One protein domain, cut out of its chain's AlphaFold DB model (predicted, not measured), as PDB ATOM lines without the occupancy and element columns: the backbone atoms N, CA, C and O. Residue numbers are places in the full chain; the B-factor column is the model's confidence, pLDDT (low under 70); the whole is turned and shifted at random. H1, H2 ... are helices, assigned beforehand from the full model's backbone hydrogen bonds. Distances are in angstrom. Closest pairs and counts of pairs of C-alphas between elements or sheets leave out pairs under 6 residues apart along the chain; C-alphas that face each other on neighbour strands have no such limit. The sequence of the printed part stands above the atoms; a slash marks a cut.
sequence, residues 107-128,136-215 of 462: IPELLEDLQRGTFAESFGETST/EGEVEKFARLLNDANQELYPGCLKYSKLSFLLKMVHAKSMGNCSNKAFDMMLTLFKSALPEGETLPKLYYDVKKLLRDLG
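This is residues 107 to 128 and 136 to 215 of the 462 residues of the protein "uncharacterized protein LOC116198808" of Punica granatum (UniProt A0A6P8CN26). Five short helices form a compact, crossed cluster, with H5 reaching from H2 at its last turn to H4 at its first residue. H3 runs beside H4 in the opposite direction at a steep tilt of 39 degrees, and H1 meets H3 at residues 164 to 167 with its first residue, Ile 107, closest and leads away from it, about perpendicular to it. The printed part has 102 residues with five named helices, H1 to H5 in chain order, and no named strand; the class is all helix. The whole is compact, with a radius of gyration of the C-alphas of 13.5 A and spans of 37 by 32 by 25 A.

H1, residues 107 to 116, touches residues 164 to 167 alone of H3, residues 162 to 175, about perpendicular at 80 degrees; their closest C-alphas, Ile 107 and Ser 164, are 6.4 A apart. H2, residues 138 to 149, touches H5, residues 204 to 215, through residues 142 to 146 and 213 to 214 alone, at a steep tilt of 42 degrees, opposite ways; the closest C-alphas, Phe 142 and Leu 214, are 6.6 A apart. H3 is close but not clearly touching H4, residues 180 to 193; the closest C-alphas, Lys 173 and Phe 183, are 7.0 A apart. H5 touches H4 with residue 204 alone, about perpendicular at 87 degrees; the closest C-alphas, Asp 184 and Tyr 204, are 5.7 A apart. H1 and H4 are apart, as are H2 and H4. Every O i to N i+4 pair is within hydrogen-bond range in H1, H2, H3 and H4, and 7 of 8 in H5.

H1 starts at C-alpha 107 (157.901, 192.518, 250.244) and spans 14.0 A. H2 spans 16.3 A, H3 20.1 A, H4 19.8 A and H5 16.6 A, ending at C-alpha 215 (163.979, 201.283, 235.234).

The farthest C-alphas, Glu 136 and Gly 176, are 39.3 A apart. Residues 129 to 135 are not printed; C-alphas 128 and 136 are 17.9 A apart across the cut. The link H2 to H3 is long. Residues 107 to 128, 136 to 143 and 215 have pLDDT under 70.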
ATOM      1  N   ILE A 107     158.073 191.075 250.530       41.66
ATOM      2  CA  ILE A 107     157.901 192.518 250.244       41.66
ATOM      3  C   ILE A 107     159.215 193.292 250.360       41.66
ATOM      4  O   ILE A 107     159.480 194.090 249.462       41.66
ATOM      5  N   PRO A 108     160.020 193.113 251.428       42.50
ATOM      6  CA  PRO A 108     161.277 193.836 251.561       42.50
ATOM      7  C   PRO A 108     162.268 193.448 250.463       42.50
ATOM      8  O   PRO A 108     162.899 194.327 249.901       42.50
ATOM      9  N   GLU A 109     162.340 192.166 250.100       46.03
ATOM     10  CA  GLU A 109     163.270 191.648 249.087       46.03
ATOM     11  C   GLU A 109     162.915 192.149 247.681       46.03
ATOM     12  O   GLU A 109     163.759 192.705 246.987       46.03
ATOM     13  N   LEU A 110     161.631 192.116 247.315       45.28
ATOM     14  CA  LEU A 110     161.140 192.639 246.041       45.28
ATOM     15  C   LEU A 110     161.250 194.173 245.953       45.28
ATOM     16  O   LEU A 110     161.470 194.724 244.876       45.28
ATOM     17  N   LEU A 111     161.103 194.881 247.079       49.16
ATOM     18  CA  LEU A 111     161.301 196.330 247.161       49.16
ATOM     19  C   LEU A 111     162.791 196.704 247.137       49.16
ATOM     20  O   LEU A 111     163.147 197.702 246.515       49.16
ATOM     21  N   GLU A 112     163.667 195.896 247.735       51.81
ATOM     22  CA  GLU A 112     165.121 196.017 247.594       51.81
ATOM     23  C   GLU A 112     165.560 195.761 246.145       51.81
ATOM     24  O   GLU A 112     166.344 196.540 245.599       51.81
ATOM     25  N   ASP A 113     165.000 194.748 245.481       49.22
ATOM     26  CA  ASP A 113     165.270 194.438 244.074       49.22
ATOM     27  C   ASP A 113     164.828 195.557 243.128       49.22
ATOM     28  O   ASP A 113     165.488 195.867 242.132       49.22
ATOM     29  N   LEU A 114     163.713 196.215 243.447       49.75
ATOM     30  CA  LEU A 114     163.260 197.408 242.741       49.75
ATOM     31  C   LEU A 114     164.180 198.601 242.929       49.75
ATOM     32  O   LEU A 114     164.549 199.269 241.961       49.75
ATOM     33  N   GLN A 115     164.512 198.882 244.189       48.38
ATOM     34  CA  GLN A 115     165.400 199.969 244.566       48.38
ATOM     35  C   GLN A 115     166.766 199.812 243.884       48.38
ATOM     36  O   GLN A 115     167.409 200.814 243.572       48.38
ATOM     37  N   ARG A 116     167.175 198.572 243.579       51.06
ATOM     38  CA  ARG A 116     168.484 198.215 243.010       51.06
ATOM     39  C   ARG A 116     168.458 197.818 241.526       51.06
ATOM     40  O   ARG A 116     169.513 197.727 240.903       51.06
ATOM     41  N   GLY A 117     167.280 197.672 240.913       47.94
ATOM     42  CA  GLY A 117     167.113 197.379 239.481       47.94
ATOM     43  C   GLY A 117     167.413 195.931 239.061       47.94
ATOM     44  O   GLY A 117     167.770 195.691 237.904       47.94
ATOM     45  N   THR A 118     167.299 194.967 239.975       42.75
ATOM     46  CA  THR A 118     167.516 193.528 239.720       42.75
ATOM     47  C   THR A 118     166.242 192.785 239.313       42.75
ATOM     48  O   THR A 118     166.330 191.696 238.748       42.75
ATOM     49  N   PHE A 119     165.060 193.388 239.492       41.16
ATOM     50  CA  PHE A 119     163.787 192.771 239.113       41.16
ATOM     51  C   PHE A 119     163.643 192.607 237.585       41.16
ATOM     52  O   PHE A 119     163.546 193.585 236.839       41.16
ATOM     53  N   ALA A 120     163.602 191.357 237.112       42.25
ATOM     54  CA  ALA A 120     163.552 191.008 235.692       42.25
ATOM     55  C   ALA A 120     162.159 190.514 235.267       42.25
ATOM     56  O   ALA A 120     161.906 189.316 235.156       42.25
ATOM     57  N   GLU A 121     161.252 191.441 234.959       44.81
ATOM     58  CA  GLU A 121     159.944 191.113 234.382       44.81
ATOM     59  C   GLU A 121     159.746 191.678 232.970       44.81
ATOM     60  O   GLU A 121     160.466 192.559 232.498       44.81
ATOM     61  N   SER A 122     158.773 191.126 232.229       44.97
ATOM     62  CA  SER A 122     158.617 191.373 230.790       44.97
ATOM     63  C   SER A 122     157.964 192.740 230.456       44.97
ATOM     64  O   SER A 122     156.930 192.796 229.768       44.97
ATOM     65  N   PHE A 123     158.571 193.846 230.888       47.84
ATOM     66  CA  PHE A 123     158.176 195.229 230.591       47.84
ATOM     67  C   PHE A 123     159.017 195.811 229.444       47.84
ATOM     68  O   PHE A 123     160.089 196.365 229.644       47.84
ATOM     69  N   GLY A 124     158.561 195.624 228.203       40.03
ATOM     70  CA  GLY A 124     159.288 196.108 227.024       40.03
ATOM     71  C   GLY A 124     159.164 197.617 226.751       40.03
ATOM     72  O   GLY A 124     158.204 198.247 227.191       40.03
ATOM     73  N   GLU A 125     160.106 198.086 225.922       43.28
ATOM     74  CA  GLU A 125     160.249 199.395 225.246       43.28
ATOM     75  C   GLU A 125     160.501 200.602 226.156       43.28
ATOM     76  O   GLU A 125     159.589 201.340 226.525       43.28
ATOM     77  N   THR A 126     161.783 200.813 226.465       36.56
ATOM     78  CA  THR A 126     162.399 202.128 226.682       36.56
ATOM     79  C   THR A 126     162.545 202.830 225.330       36.56
ATOM     80  O   THR A 126     163.169 202.279 224.423       36.56
ATOM     81  N   SER A 127     161.962 204.021 225.172       33.72
ATOM     82  CA  SER A 127     162.284 204.892 224.042       33.72
ATOM     83  C   SER A 127     163.719 205.399 224.186       33.72
ATOM     84  O   SER A 127     164.165 205.757 225.276       33.72
ATOM     85  N   THR A 128     164.440 205.425 223.073       33.38
ATOM     86  CA  THR A 128     165.763 206.031 222.873       33.38
ATOM     87  C   THR A 128     165.707 207.563 222.908       33.38
ATOM     88  O   THR A 128     166.393 208.232 222.142       33.38
ATOM     89  N   GLU A 136     166.234 218.898 235.183       42.69
ATOM     90  CA  GLU A 136     166.034 217.930 236.264       42.69
ATOM     91  C   GLU A 136     166.996 216.765 236.040       42.69
ATOM     92  O   GLU A 136     167.004 216.145 234.975       42.69
ATOM     93  N   GLY A 137     167.839 216.470 237.030       58.31
ATOM     94  CA  GLY A 137     168.741 215.325 236.934       58.31
ATOM     95  C   GLY A 137     167.938 214.021 236.877       58.31
ATOM     96  O   GLY A 137     166.966 213.863 237.614       58.31
ATOM     97  N   GLU A 138     168.355 213.050 236.061       57.84
ATOM     98  CA  GLU A 138     167.744 211.704 235.996       57.84
ATOM     99  C   GLU A 138     167.562 211.063 237.394       57.84
ATOM    100  O   GLU A 138     166.592 210.347 237.645       57.84
ATOM    101  N   VAL A 139     168.441 211.405 238.344       57.94
ATOM    102  CA  VAL A 139     168.361 211.022 239.765       57.94
ATOM    103  C   VAL A 139     167.152 211.642 240.479       57.94
ATOM    104  O   VAL A 139     166.450 210.941 241.204       57.94
ATOM    105  N   GLU A 140     166.871 212.931 240.276       64.44
ATOM    106  CA  GLU A 140     165.730 213.629 240.891       64.44
ATOM    107  C   GLU A 140     164.408 213.107 240.333       64.44
ATOM    108  O   GLU A 140     163.455 212.875 241.079       64.44
ATOM    109  N   LYS A 141     164.367 212.850 239.023       69.12
ATOM    110  CA  LYS A 141     163.227 212.223 238.352       69.12
ATOM    111  C   LYS A 141     162.955 210.825 238.908       69.12
ATOM    112  O   LYS A 141     161.815 210.522 239.258       69.12
ATOM    113  N   PHE A 142     163.988 209.991 239.053       69.25
ATOM    114  CA  PHE A 142     163.842 208.666 239.653       69.25
ATOM    115  C   PHE A 142     163.424 208.740 241.127       69.25
ATOM    116  O   PHE A 142     162.512 208.022 241.527       69.25
ATOM    117  N   ALA A 143     164.015 209.634 241.925       68.81
ATOM    118  CA  ALA A 143     163.641 209.822 243.327       68.81
ATOM    119  C   ALA A 143     162.164 210.218 243.476       68.81
ATOM    120  O   ALA A 143     161.461 209.686 244.334       68.81
ATOM    121  N   ARG A 144     161.654 211.097 242.604       72.62
ATOM    122  CA  ARG A 144     160.228 211.451 242.570       72.62
ATOM    123  C   ARG A 144     159.345 210.268 242.192       72.62
ATOM    124  O   ARG A 144     158.349 210.035 242.868       72.62
ATOM    125  N   LEU A 145     159.710 209.515 241.152       72.12
ATOM    126  CA  LEU A 145     158.966 208.322 240.733       72.12
ATOM    127  C   LEU A 145     158.932 207.266 241.836       72.12
ATOM    128  O   LEU A 145     157.887 206.675 242.090       72.12
ATOM    129  N   LEU A 146     160.058 207.056 242.515       73.50
ATOM    130  CA  LEU A 146     160.153 206.124 243.623       73.50
ATOM    131  C   LEU A 146     159.310 206.585 244.815       73.50
ATOM    132  O   LEU A 146     158.609 205.769 245.404       73.50
ATOM    133  N   ASN A 147     159.330 207.877 245.143       78.31
ATOM    134  CA  ASN A 147     158.494 208.433 246.206       78.31
ATOM    135  C   ASN A 147     156.997 208.317 245.883       78.31
ATOM    136  O   ASN A 147     156.235 207.930 246.760       78.31
ATOM    137  N   ASP A 148     156.577 208.587 244.640       75.75
ATOM    138  CA  ASP A 148     155.186 208.381 244.196       75.75
ATOM    139  C   ASP A 148     154.781 206.906 244.274       75.75
ATOM    140  O   ASP A 148     153.693 206.556 244.728       75.75
ATOM    141  N   ALA A 149     155.679 206.016 243.863       72.50
ATOM    142  CA  ALA A 149     155.444 204.586 243.899       72.50
ATOM    143  C   ALA A 149     155.418 204.046 245.348       72.50
ATOM    144  O   ALA A 149     154.641 203.144 245.653       72.50
ATOM    145  N   ASN A 150     156.194 204.629 246.261       77.75
ATOM    146  CA  ASN A 150     156.209 204.271 247.681       77.75
ATOM    147  C   ASN A 150     155.076 204.907 248.499       77.75
ATOM    148  O   ASN A 150     154.985 204.629 249.694       77.75
ATOM    149  N   GLN A 151     154.201 205.716 247.889       86.50
ATOM    150  CA  GLN A 151     152.992 206.181 248.566       86.50
ATOM    151  C   GLN A 151     152.138 205.003 249.031       86.50
ATOM    152  O   GLN A 151     152.163 203.912 248.450       86.50
ATOM    153  N   GLU A 152     151.360 205.236 250.082       90.94
ATOM    154  CA  GLU A 152     150.395 204.268 250.584       90.94
ATOM    155  C   GLU A 152     149.439 203.831 249.461       90.94
ATOM    156  O   GLU A 152     149.074 204.606 248.572       90.94
ATOM    157  N   LEU A 153     149.023 202.563 249.488       92.88
ATOM    158  CA  LEU A 153     148.070 202.035 248.508       92.88
ATOM    159  C   LEU A 153     146.738 202.815 248.513       92.88
ATOM    160  O   LEU A 153     146.105 202.991 247.473       92.88
ATOM    161  N   TYR A 154     146.336 203.269 249.695       92.94
ATOM    162  CA  TYR A 154     145.241 204.189 249.991       92.94
ATOM    163  C   TYR A 154     145.541 204.838 251.359       92.94
ATOM    164  O   TYR A 154     146.332 204.264 252.118       92.94
ATOM    165  N   PRO A 155     144.924 205.980 251.713       93.69
ATOM    166  CA  PRO A 155     145.195 206.669 252.974       93.69
ATOM    167  C   PRO A 155     145.024 205.761 254.202       93.69
ATOM    168  O   PRO A 155     143.962 205.174 254.415       93.69
ATOM    169  N   GLY A 156     146.073 205.647 255.018       90.94
ATOM    170  CA  GLY A 156     146.122 204.804 256.215       90.94
ATOM    171  C   GLY A 156     146.536 203.348 255.961       90.94
ATOM    172  O   GLY A 156     146.471 202.524 256.877       90.94
ATOM    173  N   CYS A 157     146.958 202.989 254.743       89.69
ATOM    174  CA  CYS A 157     147.421 201.636 254.438       89.69
ATOM    175  C   CYS A 157     148.860 201.406 254.927       89.69
ATOM    176  O   CYS A 157     149.825 201.595 254.194       89.69
ATOM    177  N   LEU A 158     149.006 200.902 256.156       86.31
ATOM    178  CA  LEU A 158     150.324 200.620 256.747       86.31
ATOM    179  C   LEU A 158     151.012 199.370 256.170       86.31
ATOM    180  O   LEU A 158     152.214 199.185 256.344       86.31
ATOM    181  N   LYS A 159     150.252 198.474 255.525       85.69
ATOM    182  CA  LYS A 159     150.760 197.170 255.064       85.69
ATOM    183  C   LYS A 159     151.359 197.218 253.659       85.69
ATOM    184  O   LYS A 159     152.285 196.463 253.371       85.69
ATOM    185  N   TYR A 160     150.807 198.048 252.775       85.50
ATOM    186  CA  TYR A 160     151.183 198.075 251.365       85.50
ATOM    187  C   TYR A 160     151.372 199.503 250.864       85.50
ATOM    188  O   TYR A 160     150.507 200.361 251.035       85.50
ATOM    189  N   SER A 161     152.478 199.707 250.151       87.50
ATOM    190  CA  SER A 161     152.614 200.831 249.232       87.50
ATOM    191  C   SER A 161     151.958 200.479 247.895       87.50
ATOM    192  O   SER A 161     151.751 199.299 247.579       87.50
ATOM    193  N   LYS A 162     151.681 201.495 247.077       89.31
ATOM    194  CA  LYS A 162     151.279 201.346 245.673       89.31
ATOM    195  C   LYS A 162     152.232 200.405 244.934       89.31
ATOM    196  O   LYS A 162     151.790 199.467 244.272       89.31
ATOM    197  N   LEU A 163     153.538 200.610 245.085       84.50
ATOM    198  CA  LEU A 163     154.573 199.827 244.423       84.50
ATOM    199  C   LEU A 163     154.595 198.375 244.890       84.50
ATOM    200  O   LEU A 163     154.495 197.474 244.057       84.50
ATOM    201  N   SER A 164     154.668 198.132 246.202       81.75
ATOM    202  CA  SER A 164     154.736 196.761 246.719       81.75
ATOM    203  C   SER A 164     153.482 195.955 246.387       81.75
ATOM    204  O   SER A 164     153.582 194.767 246.081       81.75
ATOM    205  N   PHE A 165     152.307 196.590 246.364       89.69
ATOM    206  CA  PHE A 165     151.078 195.936 245.928       89.69
ATOM    207  C   PHE A 165     151.098 195.604 244.431       89.69
ATOM    208  O   PHE A 165     150.827 194.464 244.047       89.69
ATOM    209  N   LEU A 166     151.461 196.569 243.578       89.06
ATOM    210  CA  LEU A 166     151.506 196.367 242.128       89.06
ATOM    211  C   LEU A 166     152.489 195.275 241.723       89.06
ATOM    212  O   LEU A 166     152.162 194.452 240.871       89.06
ATOM    213  N   LEU A 167     153.659 195.214 242.350       82.94
ATOM    214  CA  LEU A 167     154.605 194.135 242.101       82.94
ATOM    215  C   LEU A 167     154.053 192.766 242.462       82.94
ATOM    216  O   LEU A 167     154.197 191.840 241.674       82.94
ATOM    217  N   LYS A 168     153.399 192.631 243.624       83.38
ATOM    218  CA  LYS A 168     152.772 191.363 244.007       83.38
ATOM    219  C   LYS A 168     151.709 190.951 243.007       83.38
ATOM    220  O   LYS A 168     151.639 189.781 242.639       83.38
ATOM    221  N   MET A 169     150.907 191.905 242.534       89.19
ATOM    222  CA  MET A 169     149.933 191.630 241.487       89.19
ATOM    223  C   MET A 169     150.617 191.142 240.212       89.19
ATOM    224  O   MET A 169     150.190 190.146 239.633       89.19
ATOM    225  N   VAL A 170     151.672 191.823 239.762       84.62
ATOM    226  CA  VAL A 170     152.418 191.429 238.562       84.62
ATOM    227  C   VAL A 170     153.055 190.046 238.747       84.62
ATOM    228  O   VAL A 170     152.897 189.195 237.878       84.62
ATOM    229  N   HIS A 171     153.673 189.773 239.891       77.62
ATOM    230  CA  HIS A 171     154.234 188.462 240.188       77.62
ATOM    231  C   HIS A 171     153.155 187.368 240.130       77.62
ATOM    232  O   HIS A 171     153.313 186.368 239.429       77.62
ATOM    233  N   ALA A 172     151.997 187.602 240.757       79.31
ATOM    234  CA  ALA A 172     150.848 186.702 240.679       79.31
ATOM    235  C   ALA A 172     150.335 186.533 239.238       79.31
ATOM    236  O   ALA A 172     149.969 185.431 238.826       79.31
ATOM    237  N   LYS A 173     150.346 187.604 238.434       85.31
ATOM    238  CA  LYS A 173     149.993 187.548 237.011       85.31
ATOM    239  C   LYS A 173     150.934 186.623 236.245       85.31
ATOM    240  O   LYS A 173     150.452 185.831 235.436       85.31
ATOM    241  N   SER A 174     152.236 186.744 236.476       76.88
ATOM    242  CA  SER A 174     153.269 185.954 235.808       76.88
ATOM    243  C   SER A 174     153.200 184.486 236.219       76.88
ATOM    244  O   SER A 174     153.106 183.618 235.353       76.88
ATOM    245  N   MET A 175     153.123 184.206 237.521       70.88
ATOM    246  CA  MET A 175     152.999 182.846 238.057       70.88
ATOM    247  C   MET A 175     151.704 182.157 237.608       70.88
ATOM    248  O   MET A 175     151.709 180.993 237.213       70.88
ATOM    249  N   GLY A 176     150.590 182.892 237.613       74.94
ATOM    250  CA  GLY A 176     149.276 182.388 237.217       74.94
ATOM    251  C   GLY A 176     149.003 182.410 235.711       74.94
ATOM    252  O   GLY A 176     147.884 182.102 235.306       74.94
ATOM    253  N   ASN A 177     149.967 182.811 234.869       75.25
ATOM    254  CA  ASN A 177     149.776 183.016 233.425       75.25
ATOM    255  C   ASN A 177     148.531 183.864 233.082       75.25
ATOM    256  O   ASN A 177     147.828 183.634 232.092       75.25
ATOM    257  N   CYS A 178     148.237 184.862 233.913       84.19
ATOM    258  CA  CYS A 178     147.032 185.667 233.802       84.19
ATOM    259  C   CYS A 178     147.091 186.575 232.561       84.19
ATOM    260  O   CYS A 178     148.075 187.282 232.317       84.19
ATOM    261  N   SER A 179     146.017 186.598 231.764       85.19
ATOM    262  CA  SER A 179     145.934 187.454 230.571       85.19
ATOM    263  C   SER A 179     145.953 188.948 230.929       85.19
ATOM    264  O   SER A 179     145.641 189.339 232.051       85.19
ATOM    265  N   ASN A 180     146.325 189.825 229.988       88.19
ATOM    266  CA  ASN A 180     146.279 191.280 230.233       88.19
ATOM    267  C   ASN A 180     144.858 191.747 230.552       88.19
ATOM    268  O   ASN A 180     144.670 192.453 231.529       88.19
ATOM    269  N   LYS A 181     143.863 191.245 229.812       88.00
ATOM    270  CA  LYS A 181     142.453 191.556 230.057       88.00
ATOM    271  C   LYS A 181     142.014 191.154 231.468       88.00
ATOM    272  O   LYS A 181     141.361 191.936 232.143       88.00
ATOM    273  N   ALA A 182     142.378 189.954 231.915       89.75
ATOM    274  CA  ALA A 182     142.054 189.505 233.269       89.75
ATOM    275  C   ALA A 182     142.754 190.365 234.334       89.75
ATOM    276  O   ALA A 182     142.147 190.699 235.344       89.75
ATOM    277  N   PHE A 183     143.993 190.798 234.082       92.00
ATOM    278  CA  PHE A 183     144.698 191.727 234.964       92.00
ATOM    279  C   PHE A 183     144.025 193.101 235.051       92.00
ATOM    280  O   PHE A 183     143.848 193.614 236.150       92.00
ATOM    281  N   ASP A 184     143.594 193.664 233.921       92.75
ATOM    282  CA  ASP A 184     142.860 194.937 233.875       92.75
ATOM    283  C   ASP A 184     141.532 194.837 234.645       92.75
ATOM    284  O   ASP A 184     141.154 195.746 235.387       92.75
ATOM    285  N   MET A 185     140.840 193.699 234.519       92.19
ATOM    286  CA  MET A 185     139.621 193.417 235.281       92.19
ATOM    287  C   MET A 185     139.899 193.343 236.787       92.19
ATOM    288  O   MET A 185     139.150 193.927 237.564       92.19
ATOM    289  N   MET A 186     140.985 192.680 237.200       93.38
ATOM    290  CA  MET A 186     141.397 192.627 238.607       93.38
ATOM    291  C   MET A 186     141.764 194.012 239.146       93.38
ATOM    292  O   MET A 186     141.284 194.375 240.213       93.38
ATOM    293  N   LEU A 187     142.553 194.809 238.415       94.00
ATOM    294  CA  LEU A 187     142.881 196.186 238.808       94.00
ATOM    295  C   LEU A 187     141.620 197.024 239.012       94.00
ATOM    296  O   LEU A 187     141.487 197.700 240.026       94.00
ATOM    297  N   THR A 188     140.678 196.941 238.072       93.19
ATOM    298  CA  THR A 188     139.404 197.665 238.158       93.19
ATOM    299  C   THR A 188     138.593 197.224 239.379       93.19
ATOM    300  O   THR A 188     138.056 198.072 240.090       93.19
ATOM    301  N   LEU A 189     138.543 195.916 239.658       93.81
ATOM    302  CA  LEU A 189     137.867 195.373 240.834       93.81
ATOM    303  C   LEU A 189     138.514 195.867 242.134       93.81
ATOM    304  O   LEU A 189     137.811 196.414 242.980       93.81
ATOM    305  N   PHE A 190     139.835 195.735 242.284       93.94
ATOM    306  CA  PHE A 190     140.542 196.209 243.479       93.94
ATOM    307  C   PHE A 190     140.366 197.711 243.676       93.94
ATOM    308  O   PHE A 190     140.030 198.141 244.771       93.94
ATOM    309  N   LYS A 191     140.478 198.500 242.607       92.94
ATOM    310  CA  LYS A 191     140.238 199.944 242.630       92.94
ATOM    311  C   LYS A 191     138.837 200.308 243.142       92.94
ATOM    312  O   LYS A 191     138.691 201.291 243.851       92.94
ATOM    313  N   SER A 192     137.820 199.506 242.820       91.88
ATOM    314  CA  SER A 192     136.452 199.697 243.330       91.88
ATOM    315  C   SER A 192     136.218 199.166 244.750       91.88
ATOM    316  O   SER A 192     135.280 199.603 245.410       91.88
ATOM    317  N   ALA A 193     137.030 198.206 245.200       94.12
ATOM    318  CA  ALA A 193     136.894 197.558 246.504       94.12
ATOM    319  C   ALA A 193     137.719 198.241 247.606       94.12
ATOM    320  O   ALA A 193     137.421 198.077 248.789       94.12
ATOM    321  N   LEU A 194     138.776 198.962 247.230       94.69
ATOM    322  CA  LEU A 194     139.628 199.706 248.151       94.69
ATOM    323  C   LEU A 194     138.969 201.030 248.586       94.69
ATOM    324  O   LEU A 194     138.106 201.548 247.875       94.69
ATOM    325  N   PRO A 195     139.365 201.585 249.750       95.81
ATOM    326  CA  PRO A 195     138.852 202.864 250.233       95.81
ATOM    327  C   PRO A 195     139.087 204.034 249.267       95.81
ATOM    328  O   PRO A 195     139.956 203.988 248.392       95.81
ATOM    329  N   GLU A 196     138.337 205.117 249.478       92.62
ATOM    330  CA  GLU A 196     138.523 206.367 248.741       92.62
ATOM    331  C   GLU A 196     139.956 206.904 248.910       92.62
ATOM    332  O   GLU A 196     140.533 206.861 249.998       92.62
ATOM    333  N   GLY A 197     140.536 207.396 247.813       89.69
ATOM    334  CA  GLY A 197     141.928 207.851 247.767       89.69
ATOM    335  C   GLY A 197     142.945 206.782 247.356       89.69
ATOM    336  O   GLY A 197     144.142 207.023 247.482       89.69
ATOM    337  N   GLU A 198     142.514 205.614 246.865       92.62
ATOM    338  CA  GLU A 198     143.445 204.612 246.334       92.62
ATOM    339  C   GLU A 198     144.273 205.114 245.136       92.62
ATOM    340  O   GLU A 198     143.864 205.982 244.361       92.62
ATOM    341  N   THR A 199     145.461 204.538 244.976       91.12
ATOM    342  CA  THR A 199     146.475 205.022 244.029       91.12
ATOM    343  C   THR A 199     146.723 204.071 242.851       91.12
ATOM    344  O   THR A 199     147.680 204.253 242.088       91.12
ATOM    345  N   LEU A 200     145.875 203.052 242.650       91.25
ATOM    346  CA  LEU A 200     146.095 202.008 241.647       91.25
ATOM    347  C   LEU A 200     145.860 202.504 240.214       91.25
ATOM    348  O   LEU A 200     144.879 203.194 239.925       91.25
ATOM    349  N   PRO A 201     146.691 202.102 239.242       90.56
ATOM    350  CA  PRO A 201     146.380 202.300 237.836       90.56
ATOM    351  C   PRO A 201     145.181 201.454 237.389       90.56
ATOM    352  O   PRO A 201     144.883 200.409 237.965       90.56
ATOM    353  N   LYS A 202     144.496 201.889 236.326       86.00
ATOM    354  CA  LYS A 202     143.326 201.174 235.779       86.00
ATOM    355  C   LYS A 202     143.713 200.049 234.824       86.00
ATOM    356  O   LYS A 202     142.982 199.073 234.700       86.00
ATOM    357  N   LEU A 203     144.835 200.212 234.127       90.94
ATOM    358  CA  LEU A 203     145.272 199.304 233.077       90.94
ATOM    359  C   LEU A 203     146.643 198.728 233.408       90.94
ATOM    360  O   LEU A 203     147.530 199.413 233.917       90.94
ATOM    361  N   TYR A 204     146.860 197.481 233.008       89.06
ATOM    362  CA  TYR A 204     148.158 196.831 233.053       89.06
ATOM    363  C   TYR A 204     149.202 197.651 232.300       89.06
ATOM    364  O   TYR A 204     150.337 197.732 232.746       89.06
ATOM    365  N   TYR A 205     148.822 198.292 231.190       87.44
ATOM    366  CA  TYR A 205     149.706 199.186 230.442       87.44
ATOM    367  C   TYR A 205     150.334 200.269 231.334       87.44
ATOM    368  O   TYR A 205     151.545 200.479 231.273       87.44
ATOM    369  N   ASP A 206     149.539 200.890 232.205       88.44
ATOM    370  CA  ASP A 206     150.003 201.936 233.116       88.44
ATOM    371  C   ASP A 206     150.917 201.364 234.206       88.44
ATOM    372  O   ASP A 206     151.925 201.974 234.549       88.44
ATOM    373  N   VAL A 207     150.625 200.150 234.690       88.44
ATOM    374  CA  VAL A 207     151.514 199.416 235.608       88.44
ATOM    375  C   VAL A 207     152.856 199.113 234.939       88.44
ATOM    376  O   VAL A 207     153.906 199.368 235.522       88.44
ATOM    377  N   LYS A 208     152.852 198.625 233.687       83.31
ATOM    378  CA  LYS A 208     154.087 198.384 232.920       83.31
ATOM    379  C   LYS A 208     154.882 199.667 232.732       83.31
ATOM    380  O   LYS A 208     156.103 199.637 232.827       83.31
ATOM    381  N   LYS A 209     154.191 200.772 232.437       84.06
ATOM    382  CA  LYS A 209     154.795 202.093 232.284       84.06
ATOM    383  C   LYS A 209     155.458 202.540 233.584       84.06
ATOM    384  O   LYS A 209     156.640 202.845 233.545       84.06
ATOM    385  N   LEU A 210     154.756 202.474 234.715       83.56
ATOM    386  CA  LEU A 210     155.309 202.812 236.028       83.56
ATOM    387  C   LEU A 210     156.576 202.000 236.340       83.56
ATOM    388  O   LEU A 210     157.610 202.564 236.676       83.56
ATOM    389  N   LEU A 211     156.513 200.676 236.180       78.94
ATOM    390  CA  LEU A 211     157.637 199.778 236.461       78.94
ATOM    391  C   LEU A 211     158.822 200.012 235.511       78.94
ATOM    392  O   LEU A 211     159.979 199.982 235.930       78.94
ATOM    393  N   ARG A 212     158.555 200.313 234.237       76.88
ATOM    394  CA  ARG A 212     159.595 200.704 233.281       76.88
ATOM    395  C   ARG A 212     160.225 202.047 233.641       76.88
ATOM    396  O   ARG A 212     161.439 202.164 233.538       76.88
ATOM    397  N   ASP A 213     159.435 203.035 234.044       76.62
ATOM    398  CA  ASP A 213     159.930 204.368 234.401       76.62
ATOM    399  C   ASP A 213     160.757 204.305 235.711       76.62
ATOM    400  O   ASP A 213     161.715 205.053 235.884       76.62
ATOM    401  N   LEU A 214     160.501 203.305 236.566       73.06
ATOM    402  CA  LEU A 214     161.378 202.873 237.667       73.06
ATOM    403  C   LEU A 214     162.603 202.054 237.191       73.06
ATOM    404  O   LEU A 214     163.339 201.477 237.985       73.06
ATOM    405  N   GLY A 215     162.872 201.996 235.886       69.25
ATOM    406  CA  GLY A 215     163.979 201.283 235.234       69.25
ATOM    407  C   GLY A 215     164.049 199.788 235.525       69.25
ATOM    408  O   GLY A 215     165.135 199.256 235.724       69.25
TER     409      GLY A 215